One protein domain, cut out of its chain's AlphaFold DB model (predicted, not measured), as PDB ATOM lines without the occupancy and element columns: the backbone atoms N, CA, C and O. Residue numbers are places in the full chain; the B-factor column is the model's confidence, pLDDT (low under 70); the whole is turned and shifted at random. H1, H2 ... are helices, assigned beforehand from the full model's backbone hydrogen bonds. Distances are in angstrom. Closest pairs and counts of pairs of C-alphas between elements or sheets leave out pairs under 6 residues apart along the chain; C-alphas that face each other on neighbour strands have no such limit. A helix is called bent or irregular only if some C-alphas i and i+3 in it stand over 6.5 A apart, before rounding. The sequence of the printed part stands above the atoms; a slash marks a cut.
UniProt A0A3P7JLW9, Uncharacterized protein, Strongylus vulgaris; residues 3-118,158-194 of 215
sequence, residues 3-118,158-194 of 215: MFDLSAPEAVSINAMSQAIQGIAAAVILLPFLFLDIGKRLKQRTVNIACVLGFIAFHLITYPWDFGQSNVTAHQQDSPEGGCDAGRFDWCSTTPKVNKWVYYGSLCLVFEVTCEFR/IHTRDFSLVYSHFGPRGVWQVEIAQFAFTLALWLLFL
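What this domain is: This is residues 3 to 118 and 158 to 194 of the 215 residues of an uncharacterized protein of Strongylus vulgaris (UniProt A0A3P7JLW9). Four long helical pieces stand side by side in a row, H1, H4, H2 and H5b, each touching the next; beyond one end of the row lie the short H3 and much of the loop of residues 62 to 89. H5a folds back from the row at the bend in H5. The printed part has 153 residues, with five named helices in the order H1 to H5 and no named strand: all helix. It is loose, with a radius of gyration of the C-alphas of 18.4 A, and elongated, spanning 58 by 36 by 34 A.

Where its parts are: H1, residues 8 to 35, begins at C-alpha 8 (57.180, 24.614, -0.268) and is 41.9 A long. H2, residues 44 to 61, measures 25.4 A. H3, residues 90 to 93, is irregular: C-alphas 90 and 93 are 7.1 A apart. H4, residues 100 to 113, measures 20.5 A. H5, residues 158 to 194, was assigned as one helix by its hydrogen bonds but is bent, with C-alphas 169 and 172 9.4 A apart. Its arms are H5a, residues 158 to 169, and H5b, residues 172 to 194, 32.7 A long and ending at C-alpha 194 (20.194, 29.967, 24.060).

How they stand to each other: H1, with residues 18 to 29 alone, touches H4, closest at the C-alphas of Ala 26 and Glu 112, 5.4 A; they run the same way at a shallow tilt of 32 degrees, only just short of steep. H4 touches H2, opposite ways at 7 degrees, a shallow tilt; the C-alphas of Gly 54 and Val 110 are closest, 6.0 A. H2 touches H5b, opposite ways at a shallow tilt of 21 degrees, closest at the C-alphas of Ile 56 and Ile 180, 6.1 A. H5a and H5b stand at a steep tilt of 44 degrees. Every O i to N i+4 pair is within hydrogen-bond range in H2 and H5b, but 23 of 24 in H1, 9 of 10 in H4 and 5 of 8 in H5a; H3 is too short for such a pair.

The domain as a whole: The C-alphas farthest apart, of Lys 40 and Gln 76, are 57.8 A apart. The link from H2 to H3 is long. Residues 119 to 157 are not printed; C-alphas 118 and 158 are 31.7 A apart across the cut. Mean pLDDT of the printed part is 73.3, with 42 residues under 70, among them 110 to 118 and 158 to 166.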
ATOM      1  N   MET A   3      49.136  31.610  -0.877       66.06
ATOM      2  CA  MET A   3      48.612  32.914  -0.434       66.06
ATOM      3  C   MET A   3      49.683  33.909   0.062       66.06
ATOM      4  O   MET A   3      49.425  35.106   0.153       66.06
ATOM      5  N   PHE A   4      50.878  33.419   0.403       67.38
ATOM      6  CA  PHE A   4      51.962  34.201   1.007       67.38
ATOM      7  C   PHE A   4      53.213  34.280   0.141       67.38
ATOM      8  O   PHE A   4      54.216  34.830   0.607       67.38
ATOM      9  N   ASP A   5      53.166  33.734  -1.078       71.19
ATOM     10  CA  ASP A   5      54.325  33.710  -1.973       71.19
ATOM     11  C   ASP A   5      55.527  33.014  -1.303       71.19
ATOM     12  O   ASP A   5      56.631  33.532  -1.218       71.19
ATOM     13  N   LEU A   6      55.239  31.889  -0.638       72.94
ATOM     14  CA  LEU A   6      56.216  31.099   0.111       72.94
ATOM     15  C   LEU A   6      56.455  29.785  -0.615       72.94
ATOM     16  O   LEU A   6      55.481  29.052  -0.863       72.94
ATOM     17  N   SER A   7      57.728  29.459  -0.840       77.19
ATOM     18  CA  SER A   7      58.155  28.163  -1.366       77.19
ATOM     19  C   SER A   7      57.669  27.009  -0.471       77.19
ATOM     20  O   SER A   7      57.324  27.188   0.704       77.19
ATOM     21  N   ALA A   8      57.603  25.795  -1.020       71.44
ATOM     22  CA  ALA A   8      57.180  24.614  -0.268       71.44
ATOM     23  C   ALA A   8      57.990  24.372   1.030       71.44
ATOM     24  O   ALA A   8      57.352  24.192   2.074       71.44
ATOM     25  N   PRO A   9      59.344  24.384   1.028       75.25
ATOM     26  CA  PRO A   9      60.119  24.143   2.248       75.25
ATOM     27  C   PRO A   9      59.960  25.268   3.278       75.25
ATOM     28  O   PRO A   9      59.777  24.993   4.466       75.25
ATOM     29  N   GLU A  10      59.942  26.529   2.840       78.81
ATOM     30  CA  GLU A  10      59.754  27.667   3.744       78.81
ATOM     31  C   GLU A  10      58.364  27.662   4.377       78.81
ATOM     32  O   GLU A  10      58.216  27.928   5.568       78.81
ATOM     33  N   ALA A  11      57.333  27.302   3.613       77.06
ATOM     34  CA  ALA A  11      55.977  27.217   4.133       77.06
ATOM     35  C   ALA A  11      55.841  26.169   5.240       77.06
ATOM     36  O   ALA A  11      55.137  26.406   6.221       77.06
ATOM     37  N   VAL A  12      56.492  25.012   5.095       78.62
ATOM     38  CA  VAL A  12      56.483  23.978   6.137       78.62
ATOM     39  C   VAL A  12      57.213  24.482   7.380       78.62
ATOM     40  O   VAL A  12      56.664  24.378   8.477       78.62
ATOM     41  N   SER A  13      58.393  25.085   7.207       80.94
ATOM     42  CA  SER A  13      59.190  25.633   8.311       80.94
ATOM     43  C   SER A  13      58.426  26.702   9.100       80.94
ATOM     44  O   SER A  13      58.257  26.590  10.316       80.94
ATOM     45  N   ILE A  14      57.856  27.693   8.409       81.56
ATOM     46  CA  ILE A  14      57.123  28.793   9.046       81.56
ATOM     47  C   ILE A  14      55.868  28.276   9.760       81.56
ATOM     48  O   ILE A  14      55.565  28.716  10.871       81.56
ATOM     49  N   ASN A  15      55.150  27.312   9.180       79.69
ATOM     50  CA  ASN A  15      53.985  26.713   9.837       79.69
ATOM     51  C   ASN A  15      54.362  25.885  11.073       79.69
ATOM     52  O   ASN A  15      53.610  25.886  12.048       79.69
ATOM     53  N   ALA A  16      55.504  25.193  11.054       77.88
ATOM     54  CA  ALA A  16      56.014  24.482  12.223       77.88
ATOM     55  C   ALA A  16      56.394  25.465  13.342       77.88
ATOM     56  O   ALA A  16      55.938  25.312  14.475       77.88
ATOM     57  N   MET A  17      57.138  26.525  13.010       83.50
ATOM     58  CA  MET A  17      57.512  27.583  13.956       83.50
ATOM     59  C   MET A  17      56.278  28.263  14.560       83.50
ATOM     60  O   MET A  17      56.199  28.460  15.769       83.50
ATOM     61  N   SER A  18      55.272  28.552  13.737       79.38
ATOM     62  CA  SER A  18      54.031  29.187  14.192       79.38
ATOM     63  C   SER A  18      53.261  28.315  15.183       79.38
ATOM     64  O   SER A  18      52.666  28.837  16.122       79.38
ATOM     65  N   GLN A  19      53.267  26.993  15.000       78.50
ATOM     66  CA  GLN A  19      52.637  26.062  15.943       78.50
ATOM     67  C   GLN A  19      53.431  25.931  17.246       78.50
ATOM     68  O   GLN A  19      52.827  25.824  18.311       78.50
ATOM     69  N   ALA A  20      54.763  26.001  17.187       79.31
ATOM     70  CA  ALA A  20      55.591  26.058  18.390       79.31
ATOM     71  C   ALA A  20      55.316  27.334  19.205       79.31
ATOM     72  O   ALA A  20      55.131  27.252  20.418       79.31
ATOM     73  N   ILE A  21      55.209  28.492  18.540       82.88
ATOM     74  CA  ILE A  21      54.886  29.776  19.185       82.88
ATOM     75  C   ILE A  21      53.524  29.709  19.883       82.88
ATOM     76  O   ILE A  21      53.443  30.059  21.055       82.88
ATOM     77  N   GLN A  22      52.495  29.187  19.210       78.56
ATOM     78  CA  GLN A  22      51.169  28.990  19.815       78.56
ATOM     79  C   GLN A  22      51.207  28.059  21.035       78.56
ATOM     80  O   GLN A  22      50.492  28.269  22.007       78.56
ATOM     81  N   GLY A  23      52.039  27.012  21.010       73.00
ATOM     82  CA  GLY A  23      52.200  26.128  22.166       73.00
ATOM     83  C   GLY A  23      52.810  26.850  23.372       73.00
ATOM     84  O   GLY A  23      52.359  26.663  24.502       73.00
ATOM     85  N   ILE A  24      53.815  27.695  23.127       81.69
ATOM     86  CA  ILE A  24      54.476  28.487  24.169       81.69
ATOM     87  C   ILE A  24      53.526  29.551  24.716       81.69
ATOM     88  O   ILE A  24      53.392  29.673  25.932       81.69
ATOM     89  N   ALA A  25      52.864  30.313  23.853       78.00
ATOM     90  CA  ALA A  25      52.009  31.406  24.290       78.00
ATOM     91  C   ALA A  25      50.718  30.892  24.970       78.00
ATOM     92  O   ALA A  25      50.344  31.426  26.018       78.00
ATOM     93  N   ALA A  26      50.186  29.732  24.564       73.56
ATOM     94  CA  ALA A  26      49.197  28.996  25.359       73.56
ATOM     95  C   ALA A  26      49.714  28.637  26.766       73.56
ATOM     96  O   ALA A  26      49.021  28.867  27.754       73.56
ATOM     97  N   ALA A  27      50.942  28.120  26.902       74.56
ATOM     98  CA  ALA A  27      51.512  27.825  28.221       74.56
ATOM     99  C   ALA A  27      51.699  29.094  29.074       74.56
ATOM    100  O   ALA A  27      51.445  29.070  30.280       74.56
ATOM    101  N   VAL A  28      52.102  30.208  28.454       79.38
ATOM    102  CA  VAL A  28      52.267  31.508  29.121       79.38
ATOM    103  C   VAL A  28      50.939  32.047  29.630       79.38
ATOM    104  O   VAL A  28      50.918  32.586  30.730       79.38
ATOM    105  N   ILE A  29      49.844  31.896  28.885       74.19
ATOM    106  CA  ILE A  29      48.520  32.347  29.330       74.19
ATOM    107  C   ILE A  29      47.966  31.406  30.411       74.19
ATOM    108  O   ILE A  29      47.380  31.884  31.387       74.19
ATOM    109  N   LEU A  30      48.262  30.106  30.342       70.75
ATOM    110  CA  LEU A  30      47.827  29.125  31.341       70.75
ATOM    111  C   LEU A  30      48.341  29.429  32.748       70.75
ATOM    112  O   LEU A  30      47.639  29.188  33.740       70.75
ATOM    113  N   LEU A  31      49.557  29.970  32.838       73.19
ATOM    114  CA  LEU A  31      50.219  30.288  34.101       73.19
ATOM    115  C   LEU A  31      49.421  31.332  34.918       73.19
ATOM    116  O   LEU A  31      48.975  30.985  36.016       73.19
ATOM    117  N   PRO A  32      49.117  32.552  34.428       70.81
ATOM    118  CA  PRO A  32      48.222  33.497  35.094       70.81
ATOM    119  C   PRO A  32      46.850  32.916  35.433       70.81
ATOM    120  O   PRO A  32      46.356  33.140  36.535       70.81
ATOM    121  N   PHE A  33      46.235  32.130  34.544       65.88
ATOM    122  CA  PHE A  33      44.948  31.495  34.845       65.88
ATOM    123  C   PHE A  33      45.043  30.462  35.974       65.88
ATOM    124  O   PHE A  33      44.018  30.107  36.563       65.88
ATOM    125  N   LEU A  34      46.220  29.888  36.242       70.12
ATOM    126  CA  LEU A  34      46.446  28.969  37.363       70.12
ATOM    127  C   LEU A  34      46.599  29.734  38.677       70.12
ATOM    128  O   LEU A  34      46.031  29.313  39.679       70.12
ATOM    129  N   PHE A  35      47.306  30.862  38.654       73.44
ATOM    130  CA  PHE A  35      47.581  31.642  39.860       73.44
ATOM    131  C   PHE A  35      46.454  32.612  40.246       73.44
ATOM    132  O   PHE A  35      46.262  32.872  41.429       73.44
ATOM    133  N   LEU A  36      45.693  33.139  39.281       68.38
ATOM    134  CA  LEU A  36      44.728  34.226  39.509       68.38
ATOM    135  C   LEU A  36      43.266  33.770  39.632       68.38
ATOM    136  O   LEU A  36      42.384  34.609  39.811       68.38
ATOM    137  N   ASP A  37      42.979  32.466  39.528       64.31
ATOM    138  CA  ASP A  37      41.635  31.896  39.752       64.31
ATOM    139  C   ASP A  37      40.505  32.600  38.951       64.31
ATOM    140  O   ASP A  37      39.332  32.643  39.344       64.31
ATOM    141  N   ILE A  38      40.852  33.143  37.774       64.06
ATOM    142  CA  ILE A  38      39.994  33.985  36.913       64.06
ATOM    143  C   ILE A  38      38.710  33.252  36.487       64.06
ATOM    144  O   ILE A  38      37.667  33.873  36.265       64.06
ATOM    145  N   GLY A  39      38.742  31.916  36.457       58.31
ATOM    146  CA  GLY A  39      37.588  31.066  36.155       58.31
ATOM    147  C   GLY A  39      36.399  31.247  37.108       58.31
ATOM    148  O   GLY A  39      35.269  30.940  36.731       58.31
ATOM    149  N   LYS A  40      36.602  31.798  38.314       62.31
ATOM    150  CA  LYS A  40      35.503  32.098  39.254       62.31
ATOM    151  C   LYS A  40      34.700  33.344  38.865       62.31
ATOM    152  O   LYS A  40      33.563  33.491  39.308       62.31
ATOM    153  N   ARG A  41      35.270  34.243  38.056       61.25
ATOM    154  CA  ARG A  41      34.691  35.565  37.743       61.25
ATOM    155  C   ARG A  41      33.941  35.612  36.413       61.25
ATOM    156  O   ARG A  41      33.193  36.558  36.181       61.25
ATOM    157  N   LEU A  42      34.112  34.615  35.545       64.88
ATOM    158  CA  LEU A  42      33.587  34.656  34.181       64.88
ATOM    159  C   LEU A  42      32.468  33.642  33.960       64.88
ATOM    160  O   LEU A  42      32.598  32.445  34.207       64.88
ATOM    161  N   LYS A  43      31.336  34.133  33.448       69.31
ATOM    162  CA  LYS A  43      30.206  33.291  33.052       69.31
ATOM    163  C   LYS A  43      30.595  32.510  31.793       69.31
ATOM    164  O   LYS A  43      30.846  33.105  30.748       69.31
ATOM    165  N   GLN A  44      30.556  31.176  31.869       67.94
ATOM    166  CA  GLN A  44      30.872  30.260  30.757       67.94
ATOM    167  C   GLN A  44      30.152  30.615  29.441       67.94
ATOM    168  O   GLN A  44      30.704  30.425  28.359       67.94
ATOM    169  N   ARG A  45      28.918  31.134  29.531       72.88
ATOM    170  CA  ARG A  45      28.123  31.565  28.370       72.88
ATOM    171  C   ARG A  45      28.760  32.765  27.661       72.88
ATOM    172  O   ARG A  45      28.972  32.699  26.459       72.88
ATOM    173  N   THR A  46      29.123  33.816  28.397       72.44
ATOM    174  CA  THR A  46      29.760  35.023  27.840       72.44
ATOM    175  C   THR A  46      31.089  34.695  27.174       72.44
ATOM    176  O   THR A  46      31.353  35.146  26.066       72.44
ATOM    177  N   VAL A  47      31.882  33.836  27.812       72.81
ATOM    178  CA  VAL A  47      33.151  33.336  27.273       72.81
ATOM    179  C   VAL A  47      32.959  32.635  25.931       72.81
ATOM    180  O   VAL A  47      33.694  32.898  24.986       72.81
ATOM    181  N   ASN A  48      31.983  31.730  25.831       73.00
ATOM    182  CA  ASN A  48      31.796  30.960  24.606       73.00
ATOM    183  C   ASN A  48      31.258  31.844  23.459       73.00
ATOM    184  O   ASN A  48      31.624  31.617  22.312       73.00
ATOM    185  N   ILE A  49      30.483  32.902  23.756       77.69
ATOM    186  CA  ILE A  49      30.071  33.912  22.755       77.69
ATOM    187  C   ILE A  49      31.279  34.725  22.301       77.69
ATOM    188  O   ILE A  49      31.511  34.842  21.101       77.69
ATOM    189  N   ALA A  50      32.082  35.223  23.243       78.44
ATOM    190  CA  ALA A  50      33.299  35.965  22.931       78.44
ATOM    191  C   ALA A  50      34.279  35.135  22.082       78.44
ATOM    192  O   ALA A  50      34.887  35.660  21.159       78.44
ATOM    193  N   CYS A  51      34.372  33.830  22.345       74.88
ATOM    194  CA  CYS A  51      35.185  32.887  21.585       74.88
ATOM    195  C   CYS A  51      34.736  32.759  20.122       74.88
ATOM    196  O   CYS A  51      35.540  32.956  19.213       74.88
ATOM    197  N   VAL A  52      33.448  32.496  19.878       78.12
ATOM    198  CA  VAL A  52      32.917  32.386  18.507       78.12
ATOM    199  C   VAL A  52      33.039  33.717  17.760       78.12
ATOM    200  O   VAL A  52      33.427  33.730  16.594       78.12
ATOM    201  N   LEU A  53      32.788  34.844  18.435       82.94
ATOM    202  CA  LEU A  53      33.009  36.176  17.865       82.94
ATOM    203  C   LEU A  53      34.486  36.427  17.537       82.94
ATOM    204  O   LEU A  53      34.780  36.981  16.483       82.94
ATOM    205  N   GLY A  54      35.410  35.978  18.390       81.12
ATOM    206  CA  GLY A  54      36.848  36.038  18.138       81.12
ATOM    207  C   GLY A  54      37.259  35.232  16.905       81.12
ATOM    208  O   GLY A  54      38.017  35.733  16.079       81.12
ATOM    209  N   PHE A  55      36.705  34.030  16.715       79.75
ATOM    210  CA  PHE A  55      36.933  33.241  15.500       79.75
ATOM    211  C   PHE A  55      36.384  33.927  14.247       79.75
ATOM    212  O   PHE A  55      37.063  33.945  13.224       79.75
ATOM    213  N   ILE A  56      35.198  34.532  14.309       84.00
ATOM    214  CA  ILE A  56      34.654  35.301  13.179       84.00
ATOM    215  C   ILE A  56      35.549  36.513  12.887       84.00
ATOM    216  O   ILE A  56      35.927  36.728  11.737       84.00
ATOM    217  N   ALA A  57      35.958  37.257  13.916       86.19
ATOM    218  CA  ALA A  57      36.856  38.400  13.777       86.19
ATOM    219  C   ALA A  57      38.206  37.999  13.164       86.19
ATOM    220  O   ALA A  57      38.687  38.684  12.269       86.19
ATOM    221  N   PHE A  58      38.781  36.864  13.569       84.69
ATOM    222  CA  PHE A  58      39.989  36.308  12.956       84.69
ATOM    223  C   PHE A  58      39.822  36.084  11.452       84.69
ATOM    224  O   PHE A  58      40.653  36.539  10.665       84.69
ATOM    225  N   HIS A  59      38.742  35.418  11.033       84.50
ATOM    226  CA  HIS A  59      38.513  35.147   9.615       84.50
ATOM    227  C   HIS A  59      38.234  36.430   8.827       84.50
ATOM    228  O   HIS A  59      38.655  36.528   7.682       84.50
ATOM    229  N   LEU A  60      37.595  37.432   9.437       86.56
ATOM    230  CA  LEU A  60      37.398  38.744   8.819       86.56
ATOM    231  C   LEU A  60      38.707  39.534   8.703       86.56
ATOM    232  O   LEU A  60      38.954  40.135   7.667       86.56
ATOM    233  N   ILE A  61      39.571  39.520   9.719       85.69
ATOM    234  CA  ILE A  61      40.867  40.224   9.697       85.69
ATOM    235  C   ILE A  61      41.830  39.569   8.701       85.69
ATOM    236  O   ILE A  61      42.563  40.260   7.998       85.69
ATOM    237  N   THR A  62      41.832  38.237   8.639       84.25
ATOM    238  CA  THR A  62      42.688  37.470   7.721       84.25
ATOM    239  C   THR A  62      42.101  37.317   6.324       84.25
ATOM    240  O   THR A  62      42.764  36.749   5.454       84.25
ATOM    241  N   TYR A  63      40.882  37.811   6.096       84.56
ATOM    242  CA  TYR A  63      40.270  37.785   4.780       84.56
ATOM    243  C   TYR A  63      41.125  38.604   3.797       84.56
ATOM    244  O   TYR A  63      41.530  39.721   4.130       84.56
ATOM    245  N   PRO A  64      41.413  38.082   2.591       79.25
ATOM    246  CA  PRO A  64      42.152  38.799   1.554       79.25
ATOM    247  C   PRO A  64      41.285  39.914   0.939       79.25
ATOM    248  O   PRO A  64      40.755  39.786  -0.174       79.25
ATOM    249  N   TRP A  65      41.120  40.996   1.702       81.12
ATOM    250  CA  TRP A  65      40.439  42.217   1.288       81.12
ATOM    251  C   TRP A  65      41.188  42.898   0.148       81.12
ATOM    252  O   TRP A  65      42.415  42.955   0.132       81.12
ATOM    253  N   ASP A  66      40.434  43.467  -0.782       78.06
ATOM    254  CA  ASP A  66      40.964  44.109  -1.983       78.06
ATOM    255  C   ASP A  66      41.417  45.563  -1.735       78.06
ATOM    256  O   ASP A  66      41.142  46.465  -2.519       78.06
ATOM    257  N   PHE A  67      42.068  45.838  -0.597       70.69
ATOM    258  CA  PHE A  67      42.470  47.196  -0.194       70.69
ATOM    259  C   PHE A  67      43.699  47.711  -0.968       70.69
ATOM    260  O   PHE A  67      44.669  48.171  -0.367       70.69
ATOM    261  N   GLY A  68      43.684  47.601  -2.298       62.06
ATOM    262  CA  GLY A  68      44.749  48.095  -3.176       62.06
ATOM    263  C   GLY A  68      46.107  47.416  -2.966       62.06
ATOM    264  O   GLY A  68      47.137  47.986  -3.320       62.06
ATOM    265  N   GLN A  69      46.131  46.227  -2.359       65.00
ATOM    266  CA  GLN A  69      47.353  45.439  -2.208       65.00
ATOM    267  C   GLN A  69      47.714  44.763  -3.529       65.00
ATOM    268  O   GLN A  69      46.842  44.409  -4.319       65.00
ATOM    269  N   SER A  70      49.012  44.568  -3.766       68.75
ATOM    270  CA  SER A  70      49.469  43.808  -4.922       68.75
ATOM    271  C   SER A  70      48.957  42.367  -4.857       68.75
ATOM    272  O   SER A  70      48.935  41.725  -3.799       68.75
ATOM    273  N   ASN A  71      48.527  41.861  -6.012       75.00
ATOM    274  CA  ASN A  71      48.086  40.480  -6.155       75.00
ATOM    275  C   ASN A  71      49.252  39.508  -5.977       75.00
ATOM    276  O   ASN A  71      50.424  39.888  -6.048       75.00
ATOM    277  N   VAL A  72      48.920  38.249  -5.697       72.69
ATOM    278  CA  VAL A  72      49.919  37.182  -5.587       72.69
ATOM    279  C   VAL A  72      50.712  37.087  -6.893       72.69
ATOM    280  O   VAL A  72      50.141  37.137  -7.982       72.69
ATOM    281  N   THR A  73      52.033  36.948  -6.775       72.19
ATOM    282  CA  THR A  73      52.943  36.798  -7.911       72.19
ATOM    283  C   THR A  73      52.571  35.529  -8.681       72.19
ATOM    284  O   THR A  73      52.695  34.408  -8.177       72.19
ATOM    285  N   ALA A  74      52.023  35.719  -9.881       69.50
ATOM    286  CA  ALA A  74      51.599  34.641 -10.756       69.50
ATOM    287  C   ALA A  74      52.771  34.250 -11.659       69.50
ATOM    288  O   ALA A  74      53.237  35.058 -12.464       69.50
ATOM    289  N   HIS A  75      53.236  33.014 -11.524       70.19
ATOM    290  CA  HIS A  75      54.222  32.435 -12.427       70.19
ATOM    291  C   HIS A  75      53.513  31.507 -13.409       70.19
ATOM    292  O   HIS A  75      52.500  30.891 -13.087       70.19
ATOM    293  N   GLN A  76      54.033  31.419 -14.629       61.25
ATOM    294  CA  GLN A  76      53.445  30.579 -15.675       61.25
ATOM    295  C   GLN A  76      53.782  29.086 -15.501       61.25
ATOM    296  O   GLN A  76      53.208  28.247 -16.189       61.25
ATOM    297  N   GLN A  77      54.734  28.777 -14.612       61.12
ATOM    298  CA  GLN A  77      55.156  27.442 -14.188       61.12
ATOM    299  C   GLN A  77      55.569  27.486 -12.707       61.12
ATOM    300  O   GLN A  77      55.864  28.565 -12.184       61.12
ATOM    301  N   ASP A  78      55.625  26.323 -12.048       61.75
ATOM    302  CA  ASP A  78      56.100  26.174 -10.664       61.75
ATOM    303  C   ASP A  78      57.510  26.780 -10.495       61.75
ATOM    304  O   ASP A  78      58.515  26.205 -10.919       61.75
ATOM    305  N   SER A  79      57.585  27.957  -9.867       62.75
ATOM    306  CA  SER A  79      58.849  28.633  -9.569       62.75
ATOM    307  C   SER A  79      59.411  28.159  -8.222       62.75
ATOM    308  O   SER A  79      58.672  28.106  -7.231       62.75
ATOM    309  N   PRO A  80      60.720  27.849  -8.126       63.19
ATOM    310  CA  PRO A  80      61.360  27.517  -6.852       63.19
ATOM    311  C   PRO A  80      61.378  28.700  -5.869       63.19
ATOM    312  O   PRO A  80      61.490  28.479  -4.663       63.19
ATOM    313  N   GLU A  81      61.218  29.930  -6.362       61.69
ATOM    314  CA  GLU A  81      61.216  31.165  -5.563       61.69
ATOM    315  C   GLU A  81      59.900  31.392  -4.789       61.69
ATOM    316  O   GLU A  81      59.830  32.271  -3.933       61.69
ATOM    317  N   GLY A  82      58.880  30.553  -5.015       65.88
ATOM    318  CA  GLY A  82      57.537  30.731  -4.459       65.88
ATOM    319  C   GLY A  82      56.577  31.377  -5.460       65.88
ATOM    320  O   GLY A  82      56.977  31.801  -6.539       65.88
ATOM    321  N   GLY A  83      55.282  31.360  -5.135       69.44
ATOM    322  CA  GLY A  83      54.230  31.971  -5.955       69.44
ATOM    323  C   GLY A  83      53.141  31.004  -6.389       69.44
ATOM    324  O   GLY A  83      53.080  29.864  -5.925       69.44
ATOM    325  N   CYS A  84      52.221  31.503  -7.212       74.81
ATOM    326  CA  CYS A  84      51.041  30.771  -7.666       74.81
ATOM    327  C   CYS A  84      51.178  30.430  -9.154       74.81
ATOM    328  O   CYS A  84      51.430  31.321  -9.963       74.81
ATOM    329  N   ASP A  85      51.030  29.150  -9.505       77.12
ATOM    330  CA  ASP A  85      51.074  28.683 -10.893       77.12
ATOM    331  C   ASP A  85      49.760  29.015 -11.618       77.12
ATOM    332  O   ASP A  85      48.715  28.404 -11.362       77.12
ATOM    333  N   ALA A  86      49.825  29.981 -12.534       75.94
ATOM    334  CA  ALA A  86      48.694  30.431 -13.341       75.94
ATOM    335  C   ALA A  86      48.219  29.380 -14.359       75.94
ATOM    336  O   ALA A  86      47.084  29.461 -14.818       75.94
ATOM    337  N   GLY A  87      49.047  28.386 -14.702       70.19
ATOM    338  CA  GLY A  87      48.634  27.252 -15.535       70.19
ATOM    339  C   GLY A  87      47.773  26.234 -14.780       70.19
ATOM    340  O   GLY A  87      47.087  25.419 -15.399       70.19
ATOM    341  N   ARG A  88      47.794  26.282 -13.443       72.88
ATOM    342  CA  ARG A  88      47.090  25.345 -12.562       72.88
ATOM    343  C   ARG A  88      45.912  25.972 -11.820       72.88
ATOM    344  O   ARG A  88      44.973  25.253 -11.477       72.88
ATOM    345  N   PHE A  89      45.968  27.273 -11.536       77.00
ATOM    346  CA  PHE A  89      44.972  27.969 -10.727       77.00
ATOM    347  C   PHE A  89      44.577  29.323 -11.333       77.00
ATOM    348  O   PHE A  89      45.353  30.276 -11.333       77.00
ATOM    349  N   ASP A  90      43.315  29.450 -11.741       78.31
ATOM    350  CA  ASP A  90      42.788  30.682 -12.356       78.31
ATOM    351  C   ASP A  90      42.667  31.854 -11.363       78.31
ATOM    352  O   ASP A  90      42.602  33.024 -11.739       78.31
ATOM    353  N   TRP A  91      42.649  31.562 -10.060       79.38
ATOM    354  CA  TRP A  91      42.473  32.560  -9.004       79.38
ATOM    355  C   TRP A  91      43.765  33.298  -8.615       79.38
ATOM    356  O   TRP A  91      43.695  34.247  -7.828       79.38
ATOM    357  N   CYS A  92      44.931  32.911  -9.153       77.06
ATOM    358  CA  CYS A  92      46.218  33.537  -8.819       77.06
ATOM    359  C   CYS A  92      46.215  35.055  -9.076       77.06
ATOM    360  O   CYS A  92      46.701  35.823  -8.250       77.06
ATOM    361  N   SER A  93      45.629  35.495 -10.195       74.56
ATOM    362  CA  SER A  93      45.618  36.903 -10.623       74.56
ATOM    363  C   SER A  93      44.576  37.762  -9.909       74.56
ATOM    364  O   SER A  93      44.696  38.985  -9.894       74.56
ATOM    365  N   THR A  94      43.558  37.137  -9.315       77.31
ATOM    366  CA  THR A  94      42.419  37.821  -8.680       77.31
ATOM    367  C   THR A  94      42.549  37.910  -7.163       77.31
ATOM    368  O   THR A  94      41.746  38.583  -6.514       77.31
ATOM    369  N   THR A  95      43.531  37.220  -6.576       77.62
ATOM    370  CA  THR A  95      43.695  37.120  -5.125       77.62
ATOM    371  C   THR A  95      44.793  38.071  -4.629       77.62
ATOM    372  O   THR A  95      45.946  37.926  -5.047       77.62
ATOM    373  N   PRO A  96      44.482  38.999  -3.704       80.75
ATOM    374  CA  PRO A  96      45.466  39.897  -3.120       80.75
ATOM    375  C   PRO A  96      46.364  39.152  -2.134       80.75
ATOM    376  O   PRO A  96      45.950  38.195  -1.466       80.75
ATOM    377  N   LYS A  97      47.616  39.598  -2.040       77.00
ATOM    378  CA  LYS A  97      48.615  39.016  -1.146       77.00
ATOM    379  C   LYS A  97      48.294  39.357   0.309       77.00
ATOM    380  O   LYS A  97      48.284  40.518   0.689       77.00
ATOM    381  N   VAL A  98      48.104  38.344   1.153       78.81
ATOM    382  CA  VAL A  98      47.813  38.563   2.580       78.81
ATOM    383  C   VAL A  98      49.101  38.847   3.355       78.81
ATOM    384  O   VAL A  98      50.130  38.197   3.155       78.81
ATOM    385  N   ASN A  99      49.054  39.796   4.293       81.56
ATOM    386  CA  ASN A  99      50.185  40.083   5.172       81.56
ATOM    387  C   ASN A  99      50.449  38.906   6.135       81.56
ATOM    388  O   ASN A  99      49.624  38.593   6.998       81.56
ATOM    389  N   LYS A 100      51.638  38.296   6.017       79.94
ATOM    390  CA  LYS A 100      52.096  37.169   6.847       79.94
ATOM    391  C   LYS A 100      51.982  37.482   8.348       79.94
ATOM    392  O   LYS A 100      51.519  36.643   9.116       79.94
ATOM    393  N   TRP A 101      52.342  38.699   8.763       81.50
ATOM    394  CA  TRP A 101      52.344  39.112  10.171       81.50
ATOM    395  C   TRP A 101      50.937  39.233  10.753       81.50
ATOM    396  O   TRP A 101      50.701  38.807  11.879       81.50
ATOM    397  N   VAL A 102      49.990  39.762   9.974       82.75
ATOM    398  CA  VAL A 102      48.584  39.872  10.389       82.75
ATOM    399  C   VAL A 102      47.980  38.482  10.549       82.75
ATOM    400  O   VAL A 102      47.307  38.218  11.543       82.75
ATOM    401  N   TYR A 103      48.269  37.571   9.616       81.88
ATOM    402  CA  TYR A 103      47.790  36.196   9.693       81.88
ATOM    403  C   TYR A 103      48.327  35.465  10.928       81.88
ATOM    404  O   TYR A 103      47.541  35.000  11.749       81.88
ATOM    405  N   TYR A 104      49.648  35.406  11.112       79.88
ATOM    406  CA  TYR A 104      50.228  34.676  12.242       79.88
ATOM    407  C   TYR A 104      49.973  35.358  13.593       79.88
ATOM    408  O   TYR A 104      49.725  34.669  14.581       79.88
ATOM    409  N   GLY A 105      49.959  36.694  13.639       81.31
ATOM    410  CA  GLY A 105      49.649  37.447  14.856       81.31
ATOM    411  C   GLY A 105      48.204  37.251  15.315       81.31
ATOM    412  O   GLY A 105      47.958  36.960  16.484       81.31
ATOM    413  N   SER A 106      47.240  37.339  14.394       79.31
ATOM    414  CA  SER A 106      45.826  37.100  14.720       79.31
ATOM    415  C   SER A 106      45.549  35.634  15.066       79.31
ATOM    416  O   SER A 106      44.756  35.359  15.965       79.31
ATOM    417  N   LEU A 107      46.244  34.697  14.416       75.25
ATOM    418  CA  LEU A 107      46.129  33.268  14.700       75.25
ATOM    419  C   LEU A 107      46.619  32.937  16.118       75.25
ATOM    420  O   LEU A 107      45.966  32.167  16.815       75.25
ATOM    421  N   CYS A 108      47.698  33.578  16.575       75.31
ATOM    422  CA  CYS A 108      48.185  33.460  17.952       75.31
ATOM    423  C   CYS A 108      47.136  33.954  18.970       75.31
ATOM    424  O   CYS A 108      46.729  33.224  19.870       75.31
ATOM    425  N   LEU A 109      46.598  35.163  18.764       70.25
ATOM    426  CA  LEU A 109      45.654  35.784  19.701       70.25
ATOM    427  C   LEU A 109      44.324  35.023  19.835       70.25
ATOM    428  O   LEU A 109      43.765  34.931  20.926       70.25
ATOM    429  N   VAL A 110      43.785  34.488  18.738       69.81
ATOM    430  CA  VAL A 110      42.435  33.896  18.738       69.81
ATOM    431  C   VAL A 110      42.427  32.462  19.265       69.81
ATOM    432  O   VAL A 110      41.478  32.061  19.946       69.81
ATOM    433  N   PHE A 111      43.477  31.684  19.010       63.47
ATOM    434  CA  PHE A 111      43.538  30.303  19.492       63.47
ATOM    435  C   PHE A 111      43.784  30.195  20.999       63.47
ATOM    436  O   PHE A 111      43.367  29.212  21.601       63.47
ATOM    437  N   GLU A 112      44.393  31.201  21.624       63.94
ATOM    438  CA  GLU A 112      44.769  31.130  23.039       63.94
ATOM    439  C   GLU A 112      43.695  31.700  23.966       63.94
ATOM    440  O   GLU A 112      43.354  31.105  24.991       63.94
ATOM    441  N   VAL A 113      43.062  32.801  23.552       58.75
ATOM    442  CA  VAL A 113      41.962  33.432  24.299       58.75
ATOM    443  C   VAL A 113      40.747  32.497  24.412       58.75
ATOM    444  O   VAL A 113      39.911  32.657  25.297       58.75
ATOM    445  N   THR A 114      40.631  31.474  23.565       57.22
ATOM    446  CA  THR A 114      39.458  30.590  23.521       57.22
ATOM    447  C   THR A 114      39.561  29.344  24.415       57.22
ATOM    448  O   THR A 114      38.524  28.771  24.768       57.22
ATOM    449  N   CYS A 115      40.765  28.963  24.862       51.03
ATOM    450  CA  CYS A 115      41.024  27.728  25.625       51.03
ATOM    451  C   CYS A 115      40.935  27.878  27.148       51.03
ATOM    452  O   CYS A 115      40.506  26.968  27.857       51.03
ATOM    453  N   GLU A 116      41.349  29.027  27.662       49.94
ATOM    454  CA  GLU A 116      41.731  29.206  29.072       49.94
ATOM    455  C   GLU A 116      40.544  29.358  30.024       49.94
ATOM    456  O   GLU A 116      40.600  29.087  31.226       49.94
ATOM    457  N   PHE A 117      39.399  29.746  29.478       51.19
ATOM    458  CA  PHE A 117      38.239  30.113  30.274       51.19
ATOM    459  C   PHE A 117      37.396  28.930  30.768       51.19
ATOM    460  O   PHE A 117      36.357  29.143  31.396       51.19
ATOM    461  N   ARG A 118      37.802  27.679  30.512       48.69
ATOM    462  CA  ARG A 118      37.050  26.481  30.926       48.69
ATOM    463  C   ARG A 118      37.709  25.730  32.091       48.69
ATOM    464  O   ARG A 118      37.704  24.501  32.138       48.69
ATOM    465  N   ILE A 158      33.540  12.559   2.764       41.72
ATOM    466  CA  ILE A 158      32.605  13.582   2.269       41.72
ATOM    467  C   ILE A 158      32.920  14.982   2.823       41.72
ATOM    468  O   ILE A 158      32.631  15.957   2.154       41.72
ATOM    469  N   HIS A 159      33.628  15.114   3.950       43.56
ATOM    470  CA  HIS A 159      33.942  16.432   4.524       43.56
ATOM    471  C   HIS A 159      35.246  17.083   4.029       43.56
ATOM    472  O   HIS A 159      35.507  18.241   4.340       43.56
ATOM    473  N   THR A 160      36.088  16.374   3.273       43.44
ATOM    474  CA  THR A 160      37.414  16.893   2.843       43.44
ATOM    475  C   THR A 160      37.514  17.075   1.335       43.44
ATOM    476  O   THR A 160      38.479  17.657   0.847       43.44
ATOM    477  N   ARG A 161      36.499  16.621   0.584       45.00
ATOM    478  CA  ARG A 161      36.412  16.866  -0.861       45.00
ATOM    479  C   ARG A 161      35.982  18.294  -1.186       45.00
ATOM    480  O   ARG A 161      36.505  18.843  -2.149       45.00
ATOM    481  N   ASP A 162      35.131  18.908  -0.370       51.69
ATOM    482  CA  ASP A 162      34.605  20.241  -0.680       51.69
ATOM    483  C   ASP A 162      35.684  21.315  -0.546       51.69
ATOM    484  O   ASP A 162      35.872  22.119  -1.449       51.69
ATOM    485  N   PHE A 163      36.496  21.266   0.512       58.06
ATOM    486  CA  PHE A 163      37.524  22.280   0.752       58.06
ATOM    487  C   PHE A 163      38.616  22.296  -0.322       58.06
ATOM    488  O   PHE A 163      39.036  23.359  -0.766       58.06
ATOM    489  N   SER A 164      39.056  21.117  -0.778       59.53
ATOM    490  CA  SER A 164      40.077  21.015  -1.829       59.53
ATOM    491  C   SER A 164      39.544  21.445  -3.198       59.53
ATOM    492  O   SER A 164      40.317  21.950  -4.009       59.53
ATOM    493  N   LEU A 165      38.250  21.245  -3.464       64.31
ATOM    494  CA  LEU A 165      37.611  21.614  -4.729       64.31
ATOM    495  C   LEU A 165      37.280  23.110  -4.760       64.31
ATOM    496  O   LEU A 165      37.577  23.787  -5.744       64.31
ATOM    497  N   VAL A 166      36.772  23.643  -3.645       69.06
ATOM    498  CA  VAL A 166      36.581  25.083  -3.433       69.06
ATOM    499  C   VAL A 166      37.921  25.806  -3.514       69.06
ATOM    500  O   VAL A 166      38.009  26.817  -4.195       69.06
ATOM    501  N   TYR A 167      38.988  25.268  -2.922       70.25
ATOM    502  CA  TYR A 167      40.319  25.854  -3.054       70.25
ATOM    503  C   TYR A 167      40.846  25.812  -4.495       70.25
ATOM    504  O   TYR A 167      41.482  26.760  -4.940       70.25
ATOM    505  N   SER A 168      40.572  24.745  -5.249       70.19
ATOM    506  CA  SER A 168      41.019  24.651  -6.643       70.19
ATOM    507  C   SER A 168      40.323  25.666  -7.552       70.19
ATOM    508  O   SER A 168      40.987  26.250  -8.400       70.19
ATOM    509  N   HIS A 169      39.015  25.885  -7.371       72.69
ATOM    510  CA  HIS A 169      38.216  26.752  -8.250       72.69
ATOM    511  C   HIS A 169      38.059  28.188  -7.733       72.69
ATOM    512  O   HIS A 169      38.215  29.138  -8.491       72.69
ATOM    513  N   PHE A 170      37.759  28.358  -6.446       72.81
ATOM    514  CA  PHE A 170      37.487  29.652  -5.804       72.81
ATOM    515  C   PHE A 170      38.671  30.180  -4.983       72.81
ATOM    516  O   PHE A 170      38.596  31.271  -4.404       72.81
ATOM    517  N   GLY A 171      39.758  29.412  -4.900       76.88
ATOM    518  CA  GLY A 171      40.964  29.814  -4.198       76.88
ATOM    519  C   GLY A 171      40.774  29.969  -2.684       76.88
ATOM    520  O   GLY A 171      39.818  29.455  -2.089       76.88
ATOM    521  N   PRO A 172      41.683  30.703  -2.023       77.62
ATOM    522  CA  PRO A 172      41.610  30.948  -0.583       77.62
ATOM    523  C   PRO A 172      40.395  31.804  -0.183       77.62
ATOM    524  O   PRO A 172      39.893  31.675   0.929       77.62
ATOM    525  N   ARG A 173      39.860  32.636  -1.088       79.81
ATOM    526  CA  ARG A 173      38.674  33.469  -0.819       79.81
ATOM    527  C   ARG A 173      37.422  32.639  -0.551       79.81
ATOM    528  O   ARG A 173      36.739  32.889   0.442       79.81
ATOM    529  N   GLY A 174      37.141  31.652  -1.405       79.56
ATOM    530  CA  GLY A 174      35.980  30.773  -1.230       79.56
ATOM    531  C   GLY A 174      36.070  29.967   0.062       79.56
ATOM    532  O   GLY A 174      35.098  29.854   0.804       79.56
ATOM    533  N   VAL A 175      37.274  29.495   0.381       80.12
ATOM    534  CA  VAL A 175      37.555  28.779   1.626       80.12
ATOM    535  C   VAL A 175      37.195  29.614   2.863       80.12
ATOM    536  O   VAL A 175      36.480  29.134   3.743       80.12
ATOM    537  N   TRP A 176      37.628  30.875   2.917       81.69
ATOM    538  CA  TRP A 176      37.327  31.754   4.052       81.69
ATOM    539  C   TRP A 176      35.829  32.034   4.188       81.69
ATOM    540  O   TRP A 176      35.318  32.090   5.305       81.69
ATOM    541  N   GLN A 177      35.107  32.188   3.074       81.00
ATOM    542  CA  GLN A 177      33.663  32.424   3.108       81.00
ATOM    543  C   GLN A 177      32.889  31.234   3.681       81.00
ATOM    544  O   GLN A 177      31.966  31.441   4.469       81.00
ATOM    545  N   VAL A 178      33.283  30.002   3.343       78.81
ATOM    546  CA  VAL A 178      32.661  28.785   3.894       78.81
ATOM    547  C   VAL A 178      32.883  28.695   5.407       78.81
ATOM    548  O   VAL A 178      31.933  28.440   6.147       78.81
ATOM    549  N   GLU A 179      34.100  28.968   5.882       79.06
ATOM    550  CA  GLU A 179      34.413  28.966   7.319       79.06
ATOM    551  C   GLU A 179      33.635  30.055   8.077       79.06
ATOM    552  O   GLU A 179      33.010  29.779   9.105       79.06
ATOM    553  N   ILE A 180      33.587  31.284   7.546       84.06
ATOM    554  CA  ILE A 180      32.796  32.379   8.134       84.06
ATOM    555  C   ILE A 180      31.315  31.997   8.193       84.06
ATOM    556  O   ILE A 180      30.684  32.177   9.236       84.06
ATOM    557  N   ALA A 181      30.765  31.436   7.112       83.69
ATOM    558  CA  ALA A 181      29.377  30.988   7.069       83.69
ATOM    559  C   ALA A 181      29.103  29.898   8.115       83.69
ATOM    560  O   ALA A 181      28.087  29.957   8.809       83.69
ATOM    561  N   GLN A 182      30.025  28.948   8.298       80.00
ATOM    562  CA  GLN A 182      29.906  27.892   9.304       80.00
ATOM    563  C   GLN A 182      29.902  28.448  10.738       80.00
ATOM    564  O   GLN A 182      29.052  28.062  11.554       80.00
ATOM    565  N   PHE A 183      30.812  29.372  11.063       81.31
ATOM    566  CA  PHE A 183      30.848  30.004  12.387       81.31
ATOM    567  C   PHE A 183      29.636  30.910  12.626       81.31
ATOM    568  O   PHE A 183      29.057  30.872  13.714       81.31
ATOM    569  N   ALA A 184      29.204  31.667  11.616       85.44
ATOM    570  CA  ALA A 184      28.010  32.504  11.690       85.44
ATOM    571  C   ALA A 184      26.739  31.663  11.880       85.44
ATOM    572  O   ALA A 184      25.910  31.988  12.728       85.44
ATOM    573  N   PHE A 185      26.614  30.544  11.163       82.56
ATOM    574  CA  PHE A 185      25.508  29.603  11.325       82.56
ATOM    575  C   PHE A 185      25.487  28.995  12.731       82.56
ATOM    576  O   PHE A 185      24.445  28.974  13.386       82.56
ATOM    577  N   THR A 186      26.646  28.575  13.239       81.31
ATOM    578  CA  THR A 186      26.774  28.054  14.608       81.31
ATOM    579  C   THR A 186      26.385  29.110  15.646       81.31
ATOM    580  O   THR A 186      25.654  28.804  16.589       81.31
ATOM    581  N   LEU A 187      26.821  30.361  15.464       83.94
ATOM    582  CA  LEU A 187      26.447  31.475  16.333       83.94
ATOM    583  C   LEU A 187      24.938  31.739  16.282       83.94
ATOM    584  O   LEU A 187      24.321  31.896  17.332       83.94
ATOM    585  N   ALA A 188      24.340  31.739  15.090       85.44
ATOM    586  CA  ALA A 188      22.910  31.958  14.896       85.44
ATOM    587  C   ALA A 188      22.076  30.865  15.572       85.44
ATOM    588  O   ALA A 188      21.196  31.177  16.373       85.44
ATOM    589  N   LEU A 189      22.394  29.587  15.329       81.75
ATOM    590  CA  LEU A 189      21.750  28.473  16.026       81.75
ATOM    591  C   LEU A 189      21.888  28.632  17.536       81.75
ATOM    592  O   LEU A 189      20.920  28.467  18.276       81.75
ATOM    593  N   TRP A 190      23.077  28.994  18.010       79.50
ATOM    594  CA  TRP A 190      23.286  29.135  19.434       79.50
ATOM    595  C   TRP A 190      22.463  30.287  20.017       79.50
ATOM    596  O   TRP A 190      21.773  30.059  21.001       79.50
ATOM    597  N   LEU A 191      22.414  31.463  19.387       83.38
ATOM    598  CA  LEU A 191      21.547  32.576  19.803       83.38
ATOM    599  C   LEU A 191      20.056  32.196  19.811       83.38
ATOM    600  O   LEU A 191      19.348  32.555  20.752       83.38
ATOM    601  N   LEU A 192      19.596  31.420  18.826       86.38
ATOM    602  CA  LEU A 192      18.208  30.949  18.738       86.38
ATOM    603  C   LEU A 192      17.856  29.926  19.831       86.38
ATOM    604  O   LEU A 192      16.758  29.963  20.389       86.38
ATOM    605  N   PHE A 193      18.777  29.019  20.162       82.12
ATOM    606  CA  PHE A 193      18.551  27.971  21.163       82.12
ATOM    607  C   PHE A 193      18.993  28.360  22.584       82.12
ATOM    608  O   PHE A 193      18.567  27.719  23.543       82.12
ATOM    609  N   LEU A 194      19.780  29.426  22.760       73.81
ATOM    610  CA  LEU A 194      20.194  29.967  24.060       73.81
ATOM    611  C   LEU A 194      19.030  30.232  25.031       73.81
ATOM    612  O   LEU A 194      19.169  29.836  26.192       73.81
TER     613      LEU A 194